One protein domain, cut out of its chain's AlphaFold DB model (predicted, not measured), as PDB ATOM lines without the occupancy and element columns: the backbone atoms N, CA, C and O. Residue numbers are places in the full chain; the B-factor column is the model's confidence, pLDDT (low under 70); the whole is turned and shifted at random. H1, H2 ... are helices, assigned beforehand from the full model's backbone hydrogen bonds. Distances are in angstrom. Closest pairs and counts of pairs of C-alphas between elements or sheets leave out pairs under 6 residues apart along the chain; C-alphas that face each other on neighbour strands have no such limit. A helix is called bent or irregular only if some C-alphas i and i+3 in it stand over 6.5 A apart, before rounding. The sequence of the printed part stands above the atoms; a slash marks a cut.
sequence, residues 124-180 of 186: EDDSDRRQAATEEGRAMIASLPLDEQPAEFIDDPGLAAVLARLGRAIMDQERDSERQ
ATOM      1  N   GLU A 124       0.809  29.338  25.042       80.25
ATOM      2  CA  GLU A 124       0.361  30.703  24.708       80.25
ATOM      3  C   GLU A 124       1.098  31.284  23.490       80.25
ATOM      4  O   GLU A 124       0.494  32.004  22.706       80.25
ATOM      5  N   ASP A 125       2.361  30.899  23.286       87.06
ATOM      6  CA  ASP A 125       3.204  31.322  22.161       87.06
ATOM      7  C   ASP A 125       2.959  30.532  20.858       87.06
ATOM      8  O   ASP A 125       3.598  30.785  19.836       87.06
ATOM      9  N   ASP A 126       2.051  29.551  20.857       86.19
ATOM     10  CA  ASP A 126       1.786  28.723  19.677       86.19
ATOM     11  C   ASP A 126       1.078  29.502  18.564       86.19
ATOM     12  O   ASP A 126       1.282  29.199  17.389       86.19
ATOM     13  N   SER A 127       0.285  30.526  18.904       84.50
ATOM     14  CA  SER A 127      -0.283  31.442  17.907       84.50
ATOM     15  C   SER A 127       0.814  32.170  17.147       84.50
ATOM     16  O   SER A 127       0.798  32.193  15.918       84.50
ATOM     17  N   ASP A 128       1.785  32.696  17.885       87.88
ATOM     18  CA  ASP A 128       2.852  33.536  17.355       87.88
ATOM     19  C   ASP A 128       3.814  32.680  16.532       87.88
ATOM     20  O   ASP A 128       4.172  33.042  15.416       87.88
ATOM     21  N   ARG A 129       4.129  31.469  17.010       88.44
ATOM     22  CA  ARG A 129       4.895  30.463  16.259       88.44
ATOM     23  C   ARG A 129       4.237  30.111  14.924       88.44
ATOM     24  O   ARG A 129       4.924  30.007  13.913       88.44
ATOM     25  N   ARG A 130       2.914  29.908  14.900       87.44
ATOM     26  CA  ARG A 130       2.173  29.598  13.662       87.44
ATOM     27  C   ARG A 130       2.122  30.786  12.712       87.44
ATOM     28  O   ARG A 130       2.210  30.585  11.502       87.44
ATOM     29  N   GLN A 131       1.963  31.995  13.247       88.38
ATOM     30  CA  GLN A 131       2.004  33.222  12.455       88.38
ATOM     31  C   GLN A 131       3.382  33.399  11.821       88.38
ATOM     32  O   GLN A 131       3.453  33.476  10.598       88.38
ATOM     33  N   ALA A 132       4.453  33.316  12.614       91.25
ATOM     34  CA  ALA A 132       5.829  33.385  12.131       91.25
ATOM     35  C   ALA A 132       6.107  32.327  11.053       91.25
ATOM     36  O   ALA A 132       6.558  32.670   9.970       91.25
ATOM     37  N   ALA A 133       5.726  31.064  11.273       89.69
ATOM     38  CA  ALA A 133       5.899  30.008  10.272       89.69
ATOM     39  C   ALA A 133       5.109  30.268   8.972       89.69
ATOM     40  O   ALA A 133       5.564  29.932   7.879       89.69
ATOM     41  N   THR A 134       3.920  30.873   9.070       88.62
ATOM     42  CA  THR A 134       3.115  31.244   7.895       88.62
ATOM     43  C   THR A 134       3.756  32.401   7.131       88.62
ATOM     44  O   THR A 134       3.761  32.403   5.901       88.62
ATOM     45  N   GLU A 135       4.288  33.391   7.846       91.19
ATOM     46  CA  GLU A 135       4.997  34.534   7.268       91.19
ATOM     47  C   GLU A 135       6.311  34.105   6.616       91.19
ATOM     48  O   GLU A 135       6.562  34.475   5.472       91.19
ATOM     49  N   GLU A 136       7.092  33.259   7.284       90.94
ATOM     50  CA  GLU A 136       8.307  32.644   6.748       90.94
ATOM     51  C   GLU A 136       8.003  31.818   5.497       90.94
ATOM     52  O   GLU A 136       8.675  31.982   4.483       90.94
ATOM     53  N   GLY A 137       6.952  30.991   5.520       88.75
ATOM     54  CA  GLY A 137       6.519  30.225   4.350       88.75
ATOM     55  C   GLY A 137       6.108  31.124   3.182       88.75
ATOM     56  O   GLY A 137       6.503  30.885   2.044       88.75
ATOM     57  N   ARG A 138       5.378  32.212   3.450       89.06
ATOM     58  CA  ARG A 138       5.017  33.202   2.421       89.06
ATOM     59  C   ARG A 138       6.237  33.921   1.859       89.06
ATOM     60  O   ARG A 138       6.314  34.095   0.648       89.06
ATOM     61  N   ALA A 139       7.175  34.327   2.713       91.88
ATOM     62  CA  ALA A 139       8.413  34.974   2.296       91.88
ATOM     63  C   ALA A 139       9.296  34.021   1.475       91.88
ATOM     64  O   ALA A 139       9.856  34.427   0.459       91.88
ATOM     65  N   MET A 140       9.359  32.746   1.871       90.12
ATOM     66  CA  MET A 140      10.046  31.694   1.129       90.12
ATOM     67  C   MET A 140       9.444  31.546  -0.272       90.12
ATOM     68  O   MET A 140      10.172  31.653  -1.255       90.12
ATOM     69  N   ILE A 141       8.121  31.388  -0.384       90.06
ATOM     70  CA  ILE A 141       7.463  31.246  -1.691       90.06
ATOM     71  C   ILE A 141       7.625  32.521  -2.530       90.06
ATOM     72  O   ILE A 141       7.893  32.433  -3.721       90.06
ATOM     73  N   ALA A 142       7.549  33.712  -1.930       90.56
ATOM     74  CA  ALA A 142       7.740  34.975  -2.649       90.56
ATOM     75  C   ALA A 142       9.151  35.146  -3.241       90.56
ATOM     76  O   ALA A 142       9.323  35.935  -4.167       90.56
ATOM     77  N   SER A 143      10.151  34.422  -2.727       90.06
ATOM     78  CA  SER A 143      11.508  34.415  -3.290       90.06
ATOM     79  C   SER A 143      11.680  33.473  -4.488       90.06
ATOM     80  O   SER A 143      12.699  33.550  -5.175       90.06
ATOM     81  N   LEU A 144      10.697  32.608  -4.760       90.69
ATOM     82  CA  LEU A 144      10.693  31.749  -5.941       90.69
ATOM     83  C   LEU A 144      10.392  32.560  -7.215       90.69
ATOM     84  O   LEU A 144       9.668  33.562  -7.156       90.69
ATOM     85  N   PRO A 145      10.877  32.105  -8.384       91.44
ATOM     86  CA  PRO A 145      10.466  32.636  -9.679       91.44
ATOM     87  C   PRO A 145       8.940  32.654  -9.836       91.44
ATOM     88  O   PRO A 145       8.245  31.746  -9.377       91.44
ATOM     89  N   LEU A 146       8.408  33.671 -10.524       90.56
ATOM     90  CA  LEU A 146       6.962  33.882 -10.710       90.56
ATOM     91  C   LEU A 146       6.230  32.677 -11.321       90.56
ATOM     92  O   LEU A 146       5.020  32.543 -11.147       90.56
ATOM     93  N   ASP A 147       6.931  31.808 -12.049       90.75
ATOM     94  CA  ASP A 147       6.351  30.612 -12.646       90.75
ATOM     95  C   ASP A 147       6.347  29.375 -11.742       90.75
ATOM     96  O   ASP A 147       5.618  28.426 -12.033       90.75
ATOM     97  N   GLU A 148       7.097  29.393 -10.643       90.75
ATOM     98  CA  GLU A 148       7.150  28.318  -9.647       90.75
ATOM     99  C   GLU A 148       6.184  28.575  -8.476       90.75
ATOM    100  O   GLU A 148       5.609  27.633  -7.930       90.75
ATOM    101  N   GLN A 149       5.900  29.842  -8.148       91.38
ATOM    102  CA  GLN A 149       4.991  30.225  -7.053       91.38
ATOM    103  C   GLN A 149       3.580  29.600  -7.113       91.38
ATOM    104  O   GLN A 149       3.063  29.203  -6.065       91.38
ATOM    105  N   PRO A 150       2.909  29.493  -8.281       92.31
ATOM    106  CA  PRO A 150       1.540  28.979  -8.336       92.31
ATOM    107  C   PRO A 150       1.410  27.522  -7.887       92.31
ATOM    108  O   PRO A 150       0.345  27.144  -7.409       92.31
ATOM    109  N   ALA A 151       2.472  26.719  -8.013       89.31
ATOM    110  CA  ALA A 151       2.470  25.320  -7.586       89.31
ATOM    111  C   ALA A 151       2.401  25.162  -6.055       89.31
ATOM    112  O   ALA A 151       1.903  24.149  -5.574       89.31
ATOM    113  N   GLU A 152       2.853  26.167  -5.301       88.94
ATOM    114  CA  GLU A 152       2.891  26.145  -3.832       88.94
ATOM    115  C   GLU A 152       1.600  26.688  -3.188       88.94
ATOM    116  O   GLU A 152       1.282  26.357  -2.047       88.94
ATOM    117  N   PHE A 153       0.840  27.532  -3.900       84.88
ATOM    118  CA  PHE A 153      -0.373  28.173  -3.370       84.88
ATOM    119  C   PHE A 153      -1.690  27.561  -3.855       84.88
ATOM    120  O   PHE A 153      -2.737  27.842  -3.266       84.88
ATOM    121  N   ILE A 154      -1.676  26.812  -4.959       89.50
ATOM    122  CA  ILE A 154      -2.896  26.412  -5.666       89.50
ATOM    123  C   ILE A 154      -2.977  24.894  -5.752       89.50
ATOM    124  O   ILE A 154      -2.214  24.259  -6.473       89.50
ATOM    125  N   ASP A 155      -3.977  24.331  -5.074       90.44
ATOM    126  CA  ASP A 155      -4.245  22.889  -5.083       90.44
ATOM    127  C   ASP A 155      -4.748  22.376  -6.450       90.44
ATOM    128  O   ASP A 155      -4.618  21.192  -6.758       90.44
ATOM    129  N   ASP A 156      -5.348  23.247  -7.278       94.12
ATOM    130  CA  ASP A 156      -5.814  22.899  -8.628       94.12
ATOM    131  C   ASP A 156      -4.646  22.909  -9.636       94.12
ATOM    132  O   ASP A 156      -4.149  23.983 -10.005       94.12
ATOM    133  N   PRO A 157      -4.242  21.738 -10.166       90.81
ATOM    134  CA  PRO A 157      -3.094  21.636 -11.060       90.81
ATOM    135  C   PRO A 157      -3.309  22.346 -12.405       90.81
ATOM    136  O   PRO A 157      -2.345  22.802 -13.022       90.81
ATOM    137  N   GLY A 158      -4.554  22.455 -12.880       93.06
ATOM    138  CA  GLY A 158      -4.870  23.126 -14.140       93.06
ATOM    139  C   GLY A 158      -4.695  24.637 -14.030       93.06
ATOM    140  O   GLY A 158      -4.051  25.257 -14.880       93.06
ATOM    141  N   LEU A 159      -5.216  25.223 -12.951       93.00
ATOM    142  CA  LEU A 159      -5.070  26.650 -12.672       93.00
ATOM    143  C   LEU A 159      -3.613  27.022 -12.358       93.00
ATOM    144  O   LEU A 159      -3.111  28.012 -12.898       93.00
ATOM    145  N   ALA A 160      -2.917  26.205 -11.560       93.00
ATOM    146  CA  ALA A 160      -1.501  26.397 -11.252       93.00
ATOM    147  C   ALA A 160      -0.646  26.435 -12.531       93.00
ATOM    148  O   ALA A 160       0.166  27.342 -12.713       93.00
ATOM    149  N   ALA A 161      -0.888  25.520 -13.478       92.31
ATOM    150  CA  ALA A 161      -0.167  25.485 -14.750       92.31
ATOM    151  C   ALA A 161      -0.423  26.722 -15.629       92.31
ATOM    152  O   ALA A 161       0.490  27.200 -16.310       92.31
ATOM    153  N   VAL A 162      -1.649  27.256 -15.635       95.50
ATOM    154  CA  VAL A 162      -1.986  28.479 -16.385       95.50
ATOM    155  C   VAL A 162      -1.270  29.691 -15.793       95.50
ATOM    156  O   VAL A 162      -0.658  30.457 -16.538       95.50
ATOM    157  N   LEU A 163      -1.290  29.841 -14.469       94.56
ATOM    158  CA  LEU A 163      -0.617  30.947 -13.787       94.56
ATOM    159  C   LEU A 163       0.906  30.844 -13.891       94.56
ATOM    160  O   LEU A 163       1.561  31.859 -14.103       94.56
ATOM    161  N   ALA A 164       1.468  29.633 -13.875       94.50
ATOM    162  CA  ALA A 164       2.891  29.415 -14.123       94.50
ATOM    163  C   ALA A 164       3.303  29.875 -15.533       94.50
ATOM    164  O   ALA A 164       4.330  30.523 -15.728       94.50
ATOM    165  N   ARG A 165       2.475  29.586 -16.548       94.00
ATOM    166  CA  ARG A 165       2.712  30.068 -17.921       94.00
ATOM    167  C   ARG A 165       2.644  31.589 -18.018       94.00
ATOM    168  O   ARG A 165       3.435  32.165 -18.761       94.00
ATOM    169  N   LEU A 166       1.724  32.219 -17.290       94.75
ATOM    170  CA  LEU A 166       1.640  33.675 -17.210       94.75
ATOM    171  C   LEU A 166       2.886  34.263 -16.533       94.75
ATOM    172  O   LEU A 166       3.464  35.206 -17.064       94.75
ATOM    173  N   GLY A 167       3.337  33.664 -15.427       92.88
ATOM    174  CA  GLY A 167       4.566  34.048 -14.730       92.88
ATOM    175  C   GLY A 167       5.792  34.024 -15.645       92.88
ATOM    176  O   GLY A 167       6.536  34.999 -15.686       92.88
ATOM    177  N   ARG A 168       5.953  32.972 -16.466       93.75
ATOM    178  CA  ARG A 168       7.027  32.909 -17.480       93.75
ATOM    179  C   ARG A 168       6.961  34.047 -18.488       93.75
ATOM    180  O   ARG A 168       7.972  34.690 -18.736       93.75
ATOM    181  N   ALA A 169       5.777  34.315 -19.036       93.19
ATOM    182  CA  ALA A 169       5.607  35.366 -20.037       93.19
ATOM    183  C   ALA A 169       5.959  36.761 -19.489       93.19
ATOM    184  O   ALA A 169       6.561  37.559 -20.203       93.19
ATOM    185  N   ILE A 170       5.619  37.039 -18.225       93.06
ATOM    186  CA  ILE A 170       5.965  38.299 -17.551       93.06
ATOM    187  C   ILE A 170       7.482  38.414 -17.374       93.06
ATOM    188  O   ILE A 170       8.062  39.428 -17.754       93.06
ATOM    189  N   MET A 171       8.139  37.361 -16.880       92.25
ATOM    190  CA  MET A 171       9.596  37.361 -16.699       92.25
ATOM    191  C   MET A 171      10.360  37.511 -18.023       92.25
ATOM    192  O   MET A 171      11.375  38.204 -18.078       92.25
ATOM    193  N   ASP A 172       9.887  36.877 -19.100       90.62
ATOM    194  CA  ASP A 172      10.487  37.019 -20.431       90.62
ATOM    195  C   ASP A 172      10.336  38.456 -20.961       90.62
ATOM    196  O   ASP A 172      11.288  39.029 -21.496       90.62
ATOM    197  N   GLN A 173       9.174  39.081 -20.743       90.19
ATOM    198  CA  GLN A 173       8.919  40.471 -21.125       90.19
ATOM    199  C   GLN A 173       9.796  41.472 -20.355       90.19
ATOM    200  O   GLN A 173      10.274  42.450 -20.943       90.19
ATOM    201  N   GLU A 174      10.012  41.256 -19.055       88.25
ATOM    202  CA  GLU A 174      10.888  42.096 -18.227       88.25
ATOM    203  C   GLU A 174      12.339  42.034 -18.721       88.25
ATOM    204  O   GLU A 174      12.939  43.078 -18.986       88.25
ATOM    205  N   ARG A 175      12.858  40.829 -18.990       85.12
ATOM    206  CA  ARG A 175      14.211  40.628 -19.543       85.12
ATOM    207  C   ARG A 175      14.414  41.319 -20.887       85.12
ATOM    208  O   ARG A 175      15.464  41.912 -21.136       85.12
ATOM    209  N   ASP A 176      13.430  41.240 -21.778       83.88
ATOM    210  CA  ASP A 176      13.520  41.887 -23.089       83.88
ATOM    211  C   ASP A 176      13.436  43.417 -22.984       83.88
ATOM    212  O   ASP A 176      14.096  44.129 -23.746       83.88
ATOM    213  N   SER A 177      12.687  43.935 -22.008       80.50
ATOM    214  CA  SER A 177      12.595  45.373 -21.730       80.50
ATOM    215  C   SER A 177      13.899  45.935 -21.153       80.50
ATOM    216  O   SER A 177      14.332  47.014 -21.559       80.50
ATOM    217  N   GLU A 178      14.560  45.193 -20.262       78.75
ATOM    218  CA  GLU A 178      15.876  45.542 -19.704       78.75
ATOM    219  C   GLU A 178      16.946  45.638 -20.803       78.75
ATOM    220  O   GLU A 178      17.611  46.669 -20.932       78.75
ATOM    221  N   ARG A 179      17.020  44.636 -21.690       77.12
ATOM    222  CA  ARG A 179      17.941  44.632 -22.846       77.12
ATOM    223  C   ARG A 179      17.733  45.822 -23.782       77.12
ATOM    224  O   ARG A 179      18.693  46.404 -24.295       77.12
ATOM    225  N   GLN A 180      16.476  46.192 -24.033       71.56
ATOM    226  CA  GLN A 180      16.146  47.345 -24.876       71.56
ATOM    227  C   GLN A 180      16.544  48.675 -24.230       71.56
ATOM    228  O   GLN A 180      16.872  49.620 -24.948       71.56
TER     229      GLN A 180
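This is residues 124 to 180 of the 186 residues of the protein "Replication protein A" of Exiguobacterium sp. S17 (UniProt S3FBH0). The model is an open, flat shape made of two long helices, H3 and H1, that have no contact with each other, with the short helix H2 between them along the chain and packed on the first part of H3. H1 comes in toward this body with its last residues, and the two ends, residues 124 to 136 at one end and residues 172 to 180 at the other, stick out and make the length. The printed part has 57 residues with three named helices, in the order H1, H2, H3, and no named strand; the class is all helix. It is only just extended, close to loose, with a radius of gyration of the C-alphas of 15.4 A, and the C-alphas span 54 by 28 by 8 A along their three main axes.

The longest helix is H3, residues 157 to 180. H2, residues 149 to 153, touches H3, with 9 pairs of C-alphas within 8 A. The closest C-alphas of these two helices are those of Pro 150 and Ala 160, 4.9 A apart, and the centres are 14.1 A apart. H3 touches H2 with residues 157 to 164 alone. H1, residues 126 to 142, only just touches H2, with 3 pairs of C-alphas within 8 A. Their closest C-alphas are those of Ile 141 and Gln 149, 6.0 A apart, while the centres of the two helices are 15.6 A apart. H1 touches H2 with residues 141 to 142 alone. H1 and H3 are apart: no C-alpha of the one comes within 8 A of the other. In H1 and H3 every pair of backbone O of residue i and N of residue i+4 is within hydrogen-bond range. In H2, 0 of 1 such pairs is within range, and 1 of its 2 pairs of O of residue i and N of residue i+3 is.

H3 has 24 residues, from Pro 157 to Gln 180, and measures 35.0 A from first to last C-alpha. Its first C-alpha is at (-3.094, 21.636, -11.060) and its last, that of Gln 180, is at (16.146, 47.345, -24.876). H2 has 5 residues, from Gln 149 to Phe 153, and measures 6.8 A between its first and last C-alphas. H1 has 17 residues, from Asp 126 to Ala 142, and measures 23.9 A. Its first C-alpha is at (1.786, 28.723, 19.677). None of the three helices is bent or irregular.

The two C-alphas farthest apart are those of Glu 124 and Gln 180, the first and last printed residues, at 54.6 A. Residues 124 to 136, of which 126 to 136 belong to H1, stand free, and so do residues 172 to 180, which belong to H3. Without these stretches the body has 35 residues, spans 23 by 23 by 7 A and has a radius of gyration of 9.2 A. The link from H2 to H3, with 3 residues, is tight, and the link from H1 to H2, with 6 residues, is short; there is no long link. The printed part has no cut and is one domain, residues 124 to 180 of a full chain of 186 residues. The mean pLDDT of the printed part is 89.4, and no printed residue is under 70.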